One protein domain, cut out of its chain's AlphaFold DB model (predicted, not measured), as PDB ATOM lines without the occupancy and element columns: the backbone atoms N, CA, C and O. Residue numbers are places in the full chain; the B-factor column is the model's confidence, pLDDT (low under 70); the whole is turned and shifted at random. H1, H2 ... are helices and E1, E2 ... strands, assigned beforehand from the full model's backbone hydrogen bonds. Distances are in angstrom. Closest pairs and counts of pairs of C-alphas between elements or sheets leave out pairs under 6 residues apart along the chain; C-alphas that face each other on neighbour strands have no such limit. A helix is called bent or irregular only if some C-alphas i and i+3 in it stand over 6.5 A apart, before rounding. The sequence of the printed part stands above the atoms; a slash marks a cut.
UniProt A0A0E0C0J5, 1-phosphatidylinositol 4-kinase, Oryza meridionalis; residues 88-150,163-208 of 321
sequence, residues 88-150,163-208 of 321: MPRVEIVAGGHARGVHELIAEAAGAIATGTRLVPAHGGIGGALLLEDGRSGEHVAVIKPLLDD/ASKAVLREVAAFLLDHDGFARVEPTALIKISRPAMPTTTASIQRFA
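Overview. This is residues 88 to 150 and 163 to 208 of the 321 residues of the protein "1-phosphatidylinositol 4-kinase" of Oryza meridionalis (UniProt A0A0E0C0J5). One strongly twisted sheet of six strands forms the middle layer, with one helix over each of its faces, H1 on one and H2 on the other. The hairpin E5 and E6 has the longest strands, and E1 lies beside E5 at one edge while E4, E3 and E2 continue the sheet beyond E6. The printed part has 109 residues with two named helices and six named strands, in the order E1 H1 E2 E3 E4 H2 E5 E6; across the sheet the order is E1 E5 E6 E4 E3 E2, antiparallel throughout. The class is mixed, helices and strands, and the whole is compact, with a radius of gyration of the C-alphas of 13.4 A and spans of 36 by 35 by 30 A.

Arrangement. Begin at E1, residues 90 to 95, an edge strand; beside it you find E5, residues 187 to 194, antiparallel at 147 degrees, with N 92 and O 191 within hydrogen-bond range at 2.9 A. Next along the printed part comes H1, residues 102 to 115, on the sheet. Then look at E2, residues 117 to 121, E3, residues 130 to 134, and E4, residues 140 to 146, a meander, each strand the antiparallel neighbour of the one before. In the hairpin E2 and E3, N 131 and O 120 are 2.8 A apart; in the hairpin E3 and E4, N 132 and O 142 are 2.8 A apart. The closest C-alphas of H1 and E3 are those of Ala 112 and Asp 134, 4.6 A. After the cut, H2, residues 163 to 176, is on the opposite face from H1, giving three layers, helices on both faces of a sheet; H1 and H2 are apart. H2 is irregular, with C-alphas 164 and 167 7.4 A apart. E6, residues 197 to 206, forms a hairpin with E5, where N 190 and O 202 are 2.8 A apart, and is antiparallel to E4 at 133 degrees, where N 205 and O 143 are 2.9 A apart. H2 lies over E5 and E6 at a height over the sheet of 8.5 A and runs along the strands, at 22 degrees to E5 on the local plane; the closest C-alphas of H2 and E6 are those of Val 167 and Ser 203, 5.0 A. In H1 every O i to N i+4 pair is within hydrogen-bond range; in H2, 7 of 10 are.

Along the chain. Find C-alpha 90 at (-23.172, 14.550, 36.573), where E1 begins; it spans 15.5 A. H1 runs 19.9 A from C-alpha 102 at (-30.730, 29.225, 33.328). E2 spans 12.9 A, E3 13.0 A, E4 17.3 A, H2 19.7 A and E5 22.0 A. E6 spans 25.8 A and ends at C-alpha 206, (-35.563, 28.857, 40.108).

Size, cuts and confidence. The C-alphas farthest apart are those of Phe 181 and Ala 196, 42.2 A. Residues 151 to 162 are not printed, and C-alphas 150 and 163 are 8.2 A apart across the cut. Of the links that are printed whole, none is long. Mean pLDDT of the printed part is 86.3; it is under 70 at residue 88, residues 123 to 127, 149 to 150 and 163 to 164.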
ATOM      1  N   MET A  88     -18.432  10.598  40.231       65.19
ATOM      2  CA  MET A  88     -19.176  11.813  40.574       65.19
ATOM      3  C   MET A  88     -20.547  11.858  39.880       65.19
ATOM      4  O   MET A  88     -20.651  11.507  38.700       65.19
ATOM      5  N   PRO A  89     -21.608  12.323  40.570       71.00
ATOM      6  CA  PRO A  89     -22.869  12.645  39.918       71.00
ATOM      7  C   PRO A  89     -22.656  13.747  38.868       71.00
ATOM      8  O   PRO A  89     -21.968  14.734  39.127       71.00
ATOM      9  N   ARG A  90     -23.250  13.587  37.683       80.19
ATOM     10  CA  ARG A  90     -23.172  14.550  36.573       80.19
ATOM     11  C   ARG A  90     -24.548  15.136  36.290       80.19
ATOM     12  O   ARG A  90     -25.525  14.391  36.247       80.19
ATOM     13  N   VAL A  91     -24.599  16.450  36.079       84.44
ATOM     14  CA  VAL A  91     -25.810  17.179  35.689       84.44
ATOM     15  C   VAL A  91     -25.594  17.752  34.296       84.44
ATOM     16  O   VAL A  91     -24.645  18.496  34.061       84.44
ATOM     17  N   GLU A  92     -26.470  17.386  33.372       89.25
ATOM     18  CA  GLU A  92     -26.476  17.869  31.995       89.25
ATOM     19  C   GLU A  92     -27.760  18.662  31.749       89.25
ATOM     20  O   GLU A  92     -28.844  18.210  32.119       89.25
ATOM     21  N   ILE A  93     -27.647  19.834  31.120       91.00
ATOM     22  CA  ILE A  93     -28.810  20.604  30.673       91.00
ATOM     23  C   ILE A  93     -29.259  20.028  29.329       91.00
ATOM     24  O   ILE A  93     -28.546  20.129  28.334       91.00
ATOM     25  N   VAL A  94     -30.448  19.435  29.305       91.75
ATOM     26  CA  VAL A  94     -31.041  18.812  28.114       91.75
ATOM     27  C   VAL A  94     -31.819  19.835  27.288       91.75
ATOM     28  O   VAL A  94     -31.805  19.781  26.062       91.75
ATOM     29  N   ALA A  95     -32.494  20.781  27.949       91.38
ATOM     30  CA  ALA A  95     -33.254  21.847  27.300       91.38
ATOM     31  C   ALA A  95     -33.241  23.127  28.143       91.38
ATOM     32  O   ALA A  95     -33.161  23.072  29.370       91.38
ATOM     33  N   GLY A  96     -33.329  24.280  27.474       89.00
ATOM     34  CA  GLY A  96     -33.341  25.601  28.114       89.00
ATOM     35  C   GLY A  96     -31.964  26.222  28.370       89.00
ATOM     36  O   GLY A  96     -31.903  27.345  28.847       89.00
ATOM     37  N   GLY A  97     -30.855  25.562  28.009       88.12
ATOM     38  CA  GLY A  97     -29.501  26.050  28.324       88.12
ATOM     39  C   GLY A  97     -29.185  27.467  27.826       88.12
ATOM     40  O   GLY A  97     -28.580  28.243  28.550       88.12
ATOM     41  N   HIS A  98     -29.654  27.845  26.636       89.12
ATOM     42  CA  HIS A  98     -29.408  29.180  26.069       89.12
ATOM     43  C   HIS A  98     -30.362  30.267  26.593       89.12
ATOM     44  O   HIS A  98     -30.217  31.434  26.230       89.12
ATOM     45  N   ALA A  99     -31.359  29.903  27.402       91.50
ATOM     46  CA  ALA A  99     -32.322  30.858  27.923       91.50
ATOM     47  C   ALA A  99     -31.729  31.659  29.091       91.50
ATOM     48  O   ALA A  99     -30.938  31.160  29.898       91.50
ATOM     49  N   ARG A 100     -32.117  32.934  29.177       92.38
ATOM     50  CA  ARG A 100     -31.613  33.871  30.186       92.38
ATOM     51  C   ARG A 100     -31.861  33.335  31.603       92.38
ATOM     52  O   ARG A 100     -32.935  32.830  31.898       92.38
ATOM     53  N   GLY A 101     -30.867  33.459  32.481       94.19
ATOM     54  CA  GLY A 101     -30.969  33.053  33.887       94.19
ATOM     55  C   GLY A 101     -30.831  31.547  34.148       94.19
ATOM     56  O   GLY A 101     -30.598  31.164  35.289       94.19
ATOM     57  N   VAL A 102     -30.887  30.679  33.127       94.75
ATOM     58  CA  VAL A 102     -30.730  29.225  33.328       94.75
ATOM     59  C   VAL A 102     -29.315  28.868  33.777       94.75
ATOM     60  O   VAL A 102     -29.147  28.112  34.727       94.75
ATOM     61  N   HIS A 103     -28.281  29.432  33.152       93.44
ATOM     62  CA  HIS A 103     -26.901  29.177  33.582       93.44
ATOM     63  C   HIS A 103     -26.627  29.654  35.016       93.44
ATOM     64  O   HIS A 103     -25.923  28.965  35.751       93.44
ATOM     65  N   GLU A 104     -27.207  30.788  35.420       95.06
ATOM     66  CA  GLU A 104     -27.120  31.307  36.792       95.06
ATOM     67  C   GLU A 104     -27.813  30.362  37.775       95.06
ATOM     68  O   GLU A 104     -27.187  29.934  38.738       95.06
ATOM     69  N   LEU A 105     -29.047  29.941  37.475       95.25
ATOM     70  CA  LEU A 105     -29.778  28.944  38.261       95.25
ATOM     71  C   LEU A 105     -28.968  27.654  38.444       95.25
ATOM     72  O   LEU A 105     -28.864  27.132  39.552       95.25
ATOM     73  N   ILE A 106     -28.381  27.122  37.369       92.56
ATOM     74  CA  ILE A 106     -27.583  25.892  37.448       92.56
ATOM     75  C   ILE A 106     -26.306  26.116  38.264       92.56
ATOM     76  O   ILE A 106     -25.927  25.234  39.031       92.56
ATOM     77  N   ALA A 107     -25.658  27.276  38.142       90.94
ATOM     78  CA  ALA A 107     -24.484  27.620  38.939       90.94
ATOM     79  C   ALA A 107     -24.820  27.782  40.433       90.94
ATOM     80  O   ALA A 107     -24.082  27.276  41.277       90.94
ATOM     81  N   GLU A 108     -25.944  28.419  40.767       91.25
ATOM     82  CA  GLU A 108     -26.451  28.573  42.137       91.25
ATOM     83  C   GLU A 108     -26.813  27.216  42.746       91.25
ATOM     84  O   GLU A 108     -26.343  26.875  43.831       91.25
ATOM     85  N   ALA A 109     -27.566  26.392  42.013       90.38
ATOM     86  CA  ALA A 109     -27.905  25.037  42.432       90.38
ATOM     87  C   ALA A 109     -26.646  24.180  42.632       90.38
ATOM     88  O   ALA A 109     -26.535  23.439  43.610       90.38
ATOM     89  N   ALA A 110     -25.665  24.305  41.735       87.25
ATOM     90  CA  ALA A 110     -24.381  23.633  41.855       87.25
ATOM     91  C   ALA A 110     -23.590  24.093  43.089       87.25
ATOM     92  O   ALA A 110     -23.020  23.262  43.800       87.25
ATOM     93  N   GLY A 111     -23.579  25.402  43.345       85.44
ATOM     94  CA  GLY A 111     -22.969  26.014  44.518       85.44
ATOM     95  C   GLY A 111     -23.574  25.480  45.810       85.44
ATOM     96  O   GLY A 111     -22.828  24.967  46.642       85.44
ATOM     97  N   ALA A 112     -24.906  25.500  45.916       85.38
ATOM     98  CA  ALA A 112     -25.641  24.940  47.045       85.38
ATOM     99  C   ALA A 112     -25.246  23.473  47.275       85.38
ATOM    100  O   ALA A 112     -24.796  23.100  48.358       85.38
ATOM    101  N   ILE A 113     -25.319  22.628  46.236       82.44
ATOM    102  CA  ILE A 113     -24.964  21.196  46.336       82.44
ATOM    103  C   ILE A 113     -23.529  21.010  46.841       82.44
ATOM    104  O   ILE A 113     -23.268  20.133  47.667       82.44
ATOM    105  N   ALA A 114     -22.592  21.842  46.381       80.62
ATOM    106  CA  ALA A 114     -21.196  21.772  46.789       80.62
ATOM    107  C   ALA A 114     -20.948  22.242  48.234       80.62
ATOM    108  O   ALA A 114     -20.002  21.755  48.861       80.62
ATOM    109  N   THR A 115     -21.751  23.173  48.757       76.25
ATOM    110  CA  THR A 115     -21.665  23.677  50.140       76.25
ATOM    111  C   THR A 115     -22.415  22.811  51.150       76.25
ATOM    112  O   THR A 115     -22.233  23.004  52.353       76.25
ATOM    113  N   GLY A 116     -23.170  21.823  50.664       70.69
ATOM    114  CA  GLY A 116     -24.057  20.964  51.434       70.69
ATOM    115  C   GLY A 116     -25.500  21.394  51.203       70.69
ATOM    116  O   GLY A 116     -25.838  22.552  51.409       70.69
ATOM    117  N   THR A 117     -26.353  20.466  50.775       73.50
ATOM    118  CA  THR A 117     -27.774  20.728  50.493       73.50
ATOM    119  C   THR A 117     -28.678  19.837  51.296       73.50
ATOM    120  O   THR A 117     -28.345  18.680  51.569       73.50
ATOM    121  N   ARG A 118     -29.892  20.333  51.508       75.25
ATOM    122  CA  ARG A 118     -31.036  19.507  51.859       75.25
ATOM    123  C   ARG A 118     -32.045  19.571  50.716       75.25
ATOM    124  O   ARG A 118     -32.472  20.649  50.321       75.25
ATOM    125  N   LEU A 119     -32.383  18.410  50.161       84.56
ATOM    126  CA  LEU A 119     -33.557  18.280  49.304       84.56
ATOM    127  C   LEU A 119     -34.732  17.943  50.207       84.56
ATOM    128  O   LEU A 119     -34.765  16.861  50.797       84.56
ATOM    129  N   VAL A 120     -35.664  18.877  50.338       86.44
ATOM    130  CA  VAL A 120     -36.870  18.683  51.144       86.44
ATOM    131  C   VAL A 120     -38.073  18.511  50.224       86.44
ATOM    132  O   VAL A 120     -38.162  19.198  49.209       86.44
ATOM    133  N   PRO A 121     -39.013  17.602  50.525       86.44
ATOM    134  CA  PRO A 121     -40.287  17.581  49.822       86.44
ATOM    135  C   PRO A 121     -40.981  18.940  49.952       86.44
ATOM    136  O   PRO A 121     -41.050  19.494  51.051       86.44
ATOM    137  N   ALA A 122     -41.502  19.467  48.845       82.38
ATOM    138  CA  ALA A 122     -42.355  20.644  48.902       82.38
ATOM    139  C   ALA A 122     -43.618  20.313  49.717       82.38
ATOM    140  O   ALA A 122     -44.253  19.274  49.513       82.38
ATOM    141  N   HIS A 123     -43.973  21.180  50.664       69.19
ATOM    142  CA  HIS A 123     -45.178  21.015  51.472       69.19
ATOM    143  C   HIS A 123     -46.381  21.540  50.675       69.19
ATOM    144  O   HIS A 123     -46.313  22.631  50.123       69.19
ATOM    145  N   GLY A 124     -47.472  20.769  50.596       60.38
ATOM    146  CA  GLY A 124     -48.741  21.224  50.005       60.38
ATOM    147  C   GLY A 124     -48.965  20.942  48.511       60.38
ATOM    148  O   GLY A 124     -50.080  21.142  48.048       60.38
ATOM    149  N   GLY A 125     -47.977  20.423  47.771       59.38
ATOM    150  CA  GLY A 125     -48.112  20.119  46.335       59.38
ATOM    151  C   GLY A 125     -48.391  18.643  46.008       59.38
ATOM    152  O   GLY A 125     -47.877  17.731  46.663       59.38
ATOM    153  N   ILE A 126     -49.162  18.398  44.946       53.12
ATOM    154  CA  ILE A 126     -49.290  17.083  44.293       53.12
ATOM    155  C   ILE A 126     -48.137  16.967  43.277       53.12
ATOM    156  O   ILE A 126     -47.864  17.911  42.550       53.12
ATOM    157  N   GLY A 127     -47.422  15.835  43.222       63.41
ATOM    158  CA  GLY A 127     -46.434  15.586  42.149       63.41
ATOM    159  C   GLY A 127     -44.968  15.426  42.564       63.41
ATOM    160  O   GLY A 127     -44.096  15.371  41.702       63.41
ATOM    161  N   GLY A 128     -44.666  15.306  43.861       76.69
ATOM    162  CA  GLY A 128     -43.326  14.894  44.312       76.69
ATOM    163  C   GLY A 128     -42.219  15.927  44.071       76.69
ATOM    164  O   GLY A 128     -41.054  15.551  43.937       76.69
ATOM    165  N   ALA A 129     -42.575  17.213  44.013       87.56
ATOM    166  CA  ALA A 129     -41.622  18.311  43.912       87.56
ATOM    167  C   ALA A 129     -40.669  18.346  45.121       87.56
ATOM    168  O   ALA A 129     -41.074  18.131  46.269       87.56
ATOM    169  N   LEU A 130     -39.400  18.640  44.853       90.81
ATOM    170  CA  LEU A 130     -38.337  18.772  45.842       90.81
ATOM    171  C   LEU A 130     -37.820  20.210  45.838       90.81
ATOM    172  O   LEU A 130     -37.500  20.745  44.781       90.81
ATOM    173  N   LEU A 131     -37.693  20.821  47.007       92.06
ATOM    174  CA  LEU A 131     -37.020  22.102  47.180       92.06
ATOM    175  C   LEU A 131     -35.537  21.853  47.444       92.06
ATOM    176  O   LEU A 131     -35.174  21.050  48.306       92.06
ATOM    177  N   LEU A 132     -34.690  22.545  46.692       91.94
ATOM    178  CA  LEU A 132     -33.252  22.604  46.904       91.94
ATOM    179  C   LEU A 132     -32.940  23.778  47.831       91.94
ATOM    180  O   LEU A 132     -33.135  24.929  47.446       91.94
ATOM    181  N   GLU A 133     -32.440  23.482  49.025       89.81
ATOM    182  CA  GLU A 133     -32.003  24.483  50.001       89.81
ATOM    183  C   GLU A 133     -30.478  24.606  50.008       89.81
ATOM    184  O   GLU A 133     -29.778  23.586  50.055       89.81
ATOM    185  N   ASP A 134     -29.961  25.835  50.021       86.06
ATOM    186  CA  ASP A 134     -28.555  26.074  50.352       86.06
ATOM    187  C   ASP A 134     -28.329  25.764  51.835       86.06
ATOM    188  O   ASP A 134     -28.917  26.382  52.719       86.06
ATOM    189  N   GLY A 135     -27.458  24.801  52.135       77.75
ATOM    190  CA  GLY A 135     -27.237  24.345  53.506       77.75
ATOM    191  C   GLY A 135     -26.543  25.361  54.409       77.75
ATOM    192  O   GLY A 135     -26.497  25.134  55.617       77.75
ATOM    193  N   ARG A 136     -25.999  26.462  53.869       80.38
ATOM    194  CA  ARG A 136     -25.412  27.541  54.683       80.38
ATOM    195  C   ARG A 136     -26.446  28.566  55.122       80.38
ATOM    196  O   ARG A 136     -26.492  28.896  56.304       80.38
ATOM    197  N   SER A 137     -27.216  29.090  54.175       83.69
ATOM    198  CA  SER A 137     -28.217  30.130  54.424       83.69
ATOM    199  C   SER A 137     -29.562  29.563  54.885       83.69
ATOM    200  O   SER A 137     -30.295  30.230  55.609       83.69
ATOM    201  N   GLY A 138     -29.880  28.325  54.497       83.50
ATOM    202  CA  GLY A 138     -31.218  27.750  54.622       83.50
ATOM    203  C   GLY A 138     -32.205  28.280  53.579       83.50
ATOM    204  O   GLY A 138     -33.377  27.913  53.629       83.50
ATOM    205  N   GLU A 139     -31.760  29.125  52.644       88.12
ATOM    206  CA  GLU A 139     -32.617  29.702  51.613       88.12
ATOM    207  C   GLU A 139     -32.938  28.684  50.514       88.12
ATOM    208  O   GLU A 139     -32.124  27.826  50.149       88.12
ATOM    209  N   HIS A 140     -34.148  28.789  49.965       91.94
ATOM    210  CA  HIS A 140     -34.581  27.980  48.835       91.94
ATOM    211  C   HIS A 140     -33.985  28.522  47.531       91.94
ATOM    212  O   HIS A 140     -34.149  29.691  47.194       91.94
ATOM    213  N   VAL A 141     -33.330  27.646  46.772       93.62
ATOM    214  CA  VAL A 141     -32.644  27.981  45.517       93.62
ATOM    215  C   VAL A 141     -33.484  27.581  44.308       93.62
ATOM    216  O   VAL A 141     -33.645  28.347  43.358       93.62
ATOM    217  N   ALA A 142     -34.021  26.362  44.325       95.50
ATOM    218  CA  ALA A 142     -34.719  25.795  43.179       95.50
ATOM    219  C   ALA A 142     -35.810  24.803  43.585       95.50
ATOM    220  O   ALA A 142     -35.727  24.160  44.631       95.50
ATOM    221  N   VAL A 143     -36.793  24.631  42.705       94.88
ATOM    222  CA  VAL A 143     -37.776  23.548  42.740       94.88
ATOM    223  C   VAL A 143     -37.388  22.517  41.683       94.88
ATOM    224  O   VAL A 143     -37.189  22.854  40.516       94.88
ATOM    225  N   ILE A 144     -37.276  21.253  42.079       93.00
ATOM    226  CA  ILE A 144     -36.933  20.130  41.206       93.00
ATOM    227  C   ILE A 144     -38.126  19.181  41.145       93.00
ATOM    228  O   ILE A 144     -38.515  18.606  42.161       93.00
ATOM    229  N   LYS A 145     -38.679  18.971  39.947       91.19
ATOM    230  CA  LYS A 145     -39.736  17.976  39.710       91.19
ATOM    231  C   LYS A 145     -39.158  16.833  38.868       91.19
ATOM    232  O   LYS A 145     -38.849  17.060  37.691       91.19
ATOM    233  N   PRO A 146     -38.934  15.635  39.443       88.94
ATOM    234  CA  PRO A 146     -38.420  14.500  38.689       88.94
ATOM    235  C   PRO A 146     -39.456  14.018  37.673       88.94
ATOM    236  O   PRO A 146     -40.659  14.058  37.922       88.94
ATOM    237  N   LEU A 147     -38.976  13.531  36.534       85.69
ATOM    238  CA  LEU A 147     -39.806  12.808  35.588       85.69
ATOM    239  C   LEU A 147     -40.240  11.494  36.245       85.69
ATOM    240  O   LEU A 147     -39.402  10.640  36.542       85.69
ATOM    241  N   LEU A 148     -41.540  11.359  36.498       71.56
ATOM    242  CA  LEU A 148     -42.138  10.103  36.930       71.56
ATOM    243  C   LEU A 148     -42.185   9.149  35.736       71.56
ATOM    244  O   LEU A 148     -42.598   9.537  34.647       71.56
ATOM    245  N   ASP A 149     -41.735   7.915  35.951       58.62
ATOM    246  CA  ASP A 149     -41.853   6.847  34.963       58.62
ATOM    247  C   ASP A 149     -43.311   6.360  34.916       58.62
ATOM    248  O   ASP A 149     -43.934   6.136  35.966       58.62
ATOM    249  N   ASP A 150     -43.844   6.181  33.707       50.94
ATOM    250  CA  ASP A 150     -45.252   5.858  33.409       50.94
ATOM    251  C   ASP A 150     -45.730   4.579  34.115       50.94
ATOM    252  O   ASP A 150     -46.924   4.372  34.330       50.94
ATOM    253  N   ALA A 163     -49.155  13.360  32.608       54.97
ATOM    254  CA  ALA A 163     -48.270  13.500  33.766       54.97
ATOM    255  C   ALA A 163     -46.790  13.266  33.411       54.97
ATOM    256  O   ALA A 163     -45.903  13.925  33.950       54.97
ATOM    257  N   SER A 164     -46.520  12.391  32.442       64.00
ATOM    258  CA  SER A 164     -45.164  12.050  32.002       64.00
ATOM    259  C   SER A 164     -44.486  13.119  31.156       64.00
ATOM    260  O   SER A 164     -43.281  13.085  30.927       64.00
ATOM    261  N   LYS A 165     -45.236  14.138  30.734       79.50
ATOM    262  CA  LYS A 165     -44.692  15.313  30.044       79.50
ATOM    263  C   LYS A 165     -44.738  16.575  30.888       79.50
ATOM    264  O   LYS A 165     -44.304  17.617  30.402       79.50
ATOM    265  N   ALA A 166     -45.190  16.497  32.141       87.25
ATOM    266  CA  ALA A 166     -45.287  17.657  33.023       87.25
ATOM    267  C   ALA A 166     -43.954  18.417  33.105       87.25
ATOM    268  O   ALA A 166     -43.913  19.620  32.872       87.25
ATOM    269  N   VAL A 167     -42.833  17.705  33.280       91.25
ATOM    270  CA  VAL A 167     -41.493  18.321  33.326       91.25
ATOM    271  C   VAL A 167     -41.103  19.047  32.034       91.25
ATOM    272  O   VAL A 167     -40.354  20.016  32.082       91.25
ATOM    273  N   LEU A 168     -41.597  18.601  30.873       92.88
ATOM    274  CA  LEU A 168     -41.343  19.265  29.591       92.88
ATOM    275  C   LEU A 168     -42.195  20.525  29.448       92.88
ATOM    276  O   LEU A 168     -41.735  21.509  28.875       92.88
ATOM    277  N   ARG A 169     -43.420  20.501  29.974       94.12
ATOM    278  CA  ARG A 169     -44.355  21.630  29.941       94.12
ATOM    279  C   ARG A 169     -43.922  22.768  30.848       94.12
ATOM    280  O   ARG A 169     -44.014  23.913  30.434       94.12
ATOM    281  N   GLU A 170     -43.337  22.458  32.003       95.50
ATOM    282  CA  GLU A 170     -42.686  23.459  32.861       95.50
ATOM    283  C   GLU A 170     -41.607  24.238  32.095       95.50
ATOM    284  O   GLU A 170     -41.571  25.467  32.098       95.50
ATOM    285  N   VAL A 171     -40.755  23.515  31.362       96.38
ATOM    286  CA  VAL A 171     -39.692  24.117  30.546       96.38
ATOM    287  C   VAL A 171     -40.279  24.879  29.359       96.38
ATOM    288  O   VAL A 171     -39.821  25.974  29.046       96.38
ATOM    289  N   ALA A 172     -41.306  24.333  28.705       96.31
ATOM    290  CA  ALA A 172     -41.981  24.997  27.596       96.31
ATOM    291  C   ALA A 172     -42.641  26.311  28.032       96.31
ATOM    292  O   ALA A 172     -42.516  27.299  27.318       96.31
ATOM    293  N   ALA A 173     -43.289  26.346  29.199       97.31
ATOM    294  CA  ALA A 173     -43.925  27.548  29.727       97.31
ATOM    295  C   ALA A 173     -42.913  28.679  29.932       97.31
ATOM    296  O   ALA A 173     -43.152  29.793  29.476       97.31
ATOM    297  N   PHE A 174     -41.750  28.376  30.515       97.56
ATOM    298  CA  PHE A 174     -40.663  29.346  30.643       97.56
ATOM    299  C   PHE A 174     -40.129  29.821  29.284       97.56
ATOM    300  O   PHE A 174     -39.948  31.014  29.069       97.56
ATOM    301  N   LEU A 175     -39.901  28.908  28.336       95.88
ATOM    302  CA  LEU A 175     -39.381  29.273  27.011       95.88
ATOM    303  C   LEU A 175     -40.382  30.068  26.157       95.88
ATOM    304  O   LEU A 175     -39.971  30.817  25.272       95.88
ATOM    305  N   LEU A 176     -41.682  29.883  26.391       95.69
ATOM    306  CA  LEU A 176     -42.765  30.578  25.693       95.69
ATOM    307  C   LEU A 176     -43.180  31.885  26.387       95.69
ATOM    308  O   LEU A 176     -43.927  32.670  25.792       95.69
ATOM    309  N   ASP A 177     -42.676  32.145  27.596       95.69
ATOM    310  CA  ASP A 177     -42.787  33.436  28.269       95.69
ATOM    311  C   ASP A 177     -41.788  34.444  27.674       95.69
ATOM    312  O   ASP A 177     -40.661  34.627  28.142       95.69
ATOM    313  N   HIS A 178     -42.194  35.078  26.572       88.19
ATOM    314  CA  HIS A 178     -41.343  36.008  25.828       88.19
ATOM    315  C   HIS A 178     -40.848  37.155  26.705       88.19
ATOM    316  O   HIS A 178     -41.640  37.849  27.338       88.19
ATOM    317  N   ASP A 179     -39.529  37.351  26.708       88.69
ATOM    318  CA  ASP A 179     -38.832  38.375  27.491       88.69
ATOM    319  C   ASP A 179     -39.162  38.353  29.001       88.69
ATOM    320  O   ASP A 179     -38.909  39.329  29.708       88.69
ATOM    321  N   GLY A 180     -39.690  37.231  29.511       92.38
ATOM    322  CA  GLY A 180     -40.143  37.101  30.897       92.38
ATOM    323  C   GLY A 180     -41.368  37.962  31.222       92.38
ATOM    324  O   GLY A 180     -41.493  38.440  32.351       92.38
ATOM    325  N   PHE A 181     -42.237  38.221  30.239       94.38
ATOM    326  CA  PHE A 181     -43.413  39.083  30.376       94.38
ATOM    327  C   PHE A 181     -44.360  38.629  31.495       94.38
ATOM    328  O   PHE A 181     -44.788  39.450  32.309       94.38
ATOM    329  N   ALA A 182     -44.663  37.335  31.561       95.06
ATOM    330  CA  ALA A 182     -45.480  36.715  32.597       95.06
ATOM    331  C   ALA A 182     -44.703  36.386  33.875       95.06
ATOM    332  O   ALA A 182     -45.314  36.033  34.881       95.06
ATOM    333  N   ARG A 183     -43.382  36.591  33.858       95.69
ATOM    334  CA  ARG A 183     -42.448  36.351  34.962       95.69
ATOM    335  C   ARG A 183     -42.344  34.877  35.361       95.69
ATOM    336  O   ARG A 183     -42.139  34.589  36.539       95.69
ATOM    337  N   VAL A 184     -42.448  33.946  34.412       97.44
ATOM    338  CA  VAL A 184     -42.116  32.540  34.684       97.44
ATOM    339  C   VAL A 184     -40.631  32.457  35.037       97.44
ATOM    340  O   VAL A 184     -39.775  32.922  34.284       97.44
ATOM    341  N   GLU A 185     -40.313  31.886  36.196       97.44
ATOM    342  CA  GLU A 185     -38.926  31.777  36.649       97.44
ATOM    343  C   GLU A 185     -38.086  30.880  35.719       97.44
ATOM    344  O   GLU A 185     -38.617  29.916  35.149       97.44
ATOM    345  N   PRO A 186     -36.765  31.139  35.594       97.75
ATOM    346  CA  PRO A 186     -35.859  30.306  34.816       97.75
ATOM    347  C   PRO A 186     -36.076  28.825  35.073       97.75
ATOM    348  O   PRO A 186     -35.987  28.367  36.211       97.75
ATOM    349  N   THR A 187     -36.380  28.086  34.007       97.69
ATOM    350  CA  THR A 187     -36.707  26.662  34.087       97.69
ATOM    351  C   THR A 187     -35.964  25.885  33.010       97.69
ATOM    352  O   THR A 187     -35.962  26.257  31.837       97.69
ATOM    353  N   ALA A 188     -35.325  24.788  33.397       97.00
ATOM    354  CA  ALA A 188     -34.541  23.952  32.497       97.00
ATOM    355  C   ALA A 188     -34.868  22.472  32.680       97.00
ATOM    356  O   ALA A 188     -35.240  22.024  33.766       97.00
ATOM    357  N   LEU A 189     -34.689  21.704  31.606       95.69
ATOM    358  CA  LEU A 189     -34.703  20.251  31.686       95.69
ATOM    359  C   LEU A 189     -33.283  19.787  31.976       95.69
ATOM    360  O   LEU A 189     -32.366  20.097  31.213       95.69
ATOM    361  N   ILE A 190     -33.110  19.018  33.041       93.75
ATOM    362  CA  ILE A 190     -31.820  18.467  33.432       93.75
ATOM    363  C   ILE A 190     -31.848  16.947  33.463       93.75
ATOM    364  O   ILE A 190     -32.869  16.308  33.728       93.75
ATOM    365  N   LYS A 191     -30.679  16.368  33.220       90.94
ATOM    366  CA  LYS A 191     -30.414  14.942  33.315       90.94
ATOM    367  C   LYS A 191     -29.350  14.708  34.373       90.94
ATOM    368  O   LYS A 191     -28.254  15.258  34.295       90.94
ATOM    369  N   ILE A 192     -29.681  13.892  35.366       85.75
ATOM    370  CA  ILE A 192     -28.832  13.592  36.517       85.75
ATOM    371  C   ILE A 192     -28.343  12.151  36.393       85.75
ATOM    372  O   ILE A 192     -29.109  11.203  36.571       85.75
ATOM    373  N   SER A 193     -27.056  11.987  36.106       83.94
ATOM    374  CA  SER A 193     -26.400  10.682  35.995       83.94
ATOM    375  C   SER A 193     -25.605  10.386  37.261       83.94
ATOM    376  O   SER A 193     -24.843  11.237  37.716       83.94
ATOM    377  N   ARG A 194     -25.745   9.181  37.824       79.81
ATOM    378  CA  ARG A 194     -24.939   8.713  38.962       79.81
ATOM    379  C   ARG A 194     -24.297   7.363  38.651       79.81
ATOM    380  O   ARG A 194     -24.901   6.576  37.920       79.81
ATOM    381  N   PRO A 195     -23.118   7.060  39.216       80.75
ATOM    382  CA  PRO A 195     -22.521   5.738  39.075       80.75
ATOM    383  C   PRO A 195     -23.477   4.670  39.609       80.75
ATOM    384  O   PRO A 195     -24.030   4.825  40.696       80.75
ATOM    385  N   ALA A 196     -23.668   3.601  38.835       77.94
ATOM    386  CA  ALA A 196     -24.491   2.445  39.197       77.94
ATOM    387  C   ALA A 196     -25.978   2.731  39.514       77.94
ATOM    388  O   ALA A 196     -26.656   1.848  40.036       77.94
ATOM    389  N   MET A 197     -26.514   3.911  39.170       77.50
ATOM    390  CA  MET A 197     -27.952   4.196  39.266       77.50
ATOM    391  C   MET A 197     -28.536   4.623  37.915       77.50
ATOM    392  O   MET A 197     -27.827   5.232  37.105       77.50
ATOM    393  N   PRO A 198     -29.831   4.351  37.665       81.88
ATOM    394  CA  PRO A 198     -30.523   4.871  36.498       81.88
ATOM    395  C   PRO A 198     -30.418   6.392  36.423       81.88
ATOM    396  O   PRO A 198     -30.438   7.097  37.435       81.88
ATOM    397  N   THR A 199     -30.306   6.897  35.202       85.56
ATOM    398  CA  THR A 199     -30.309   8.336  34.975       85.56
ATOM    399  C   THR A 199     -31.703   8.905  35.220       85.56
ATOM    400  O   THR A 199     -32.682   8.375  34.704       85.56
ATOM    401  N   THR A 200     -31.784  10.000  35.970       86.81
ATOM    402  CA  THR A 200     -33.044  10.689  36.263       86.81
ATOM    403  C   THR A 200     -33.151  11.954  35.424       86.81
ATOM    404  O   THR A 200     -32.257  12.799  35.468       86.81
ATOM    405  N   THR A 201     -34.245  12.106  34.688       90.31
ATOM    406  CA  THR A 201     -34.616  13.381  34.056       90.31
ATOM    407  C   THR A 201     -35.477  14.177  35.029       90.31
ATOM    408  O   THR A 201     -36.297  13.594  35.732       90.31
ATOM    409  N   ALA A 202     -35.300  15.491  35.098       92.12
ATOM    410  CA  ALA A 202     -36.104  16.366  35.944       92.12
ATOM    411  C   ALA A 202     -36.219  17.759  35.326       92.12
ATOM    412  O   ALA A 202     -35.329  18.187  34.589       92.12
ATOM    413  N   SER A 203     -37.283  18.481  35.664       94.88
ATOM    414  CA  SER A 203     -37.281  19.939  35.520       94.88
ATOM    415  C   SER A 203     -36.638  20.565  36.756       94.88
ATOM    416  O   SER A 203     -36.812  20.064  37.870       94.88
ATOM    417  N   ILE A 204     -35.878  21.637  36.550       95.94
ATOM    418  CA  ILE A 204     -35.370  22.512  37.605       95.94
ATOM    419  C   ILE A 204     -35.839  23.931  37.307       95.94
ATOM    420  O   ILE A 204     -35.550  24.461  36.237       95.94
ATOM    421  N   GLN A 205     -36.571  24.522  38.242       97.31
ATOM    422  CA  GLN A 205     -37.055  25.897  38.176       97.31
ATOM    423  C   GLN A 205     -36.431  26.702  39.313       97.31
ATOM    424  O   GLN A 205     -36.319  26.197  40.431       97.31
ATOM    425  N   ARG A 206     -36.019  27.945  39.051       97.19
ATOM    426  CA  ARG A 206     -35.563  28.857  40.108       97.19
ATOM    427  C   ARG A 206     -36.685  29.064  41.121       97.19
ATOM    428  O   ARG A 206     -37.839  29.259  40.751       97.19
ATOM    429  N   PHE A 207     -36.346  29.019  42.403       95.50
ATOM    430  CA  PHE A 207     -37.320  29.297  43.445       95.50
ATOM    431  C   PHE A 207     -37.713  30.780  43.404       95.50
ATOM    432  O   PHE A 207     -36.872  31.666  43.552       95.50
ATOM    433  N   ALA A 208     -39.001  31.056  43.210       93.44
ATOM    434  CA  ALA A 208     -39.542  32.401  43.335       93.44
ATOM    435  C   ALA A 208     -39.748  32.724  44.819       93.44
ATOM    436  O   ALA A 208     -40.708  32.244  45.416       93.44
TER     437      ALA A 208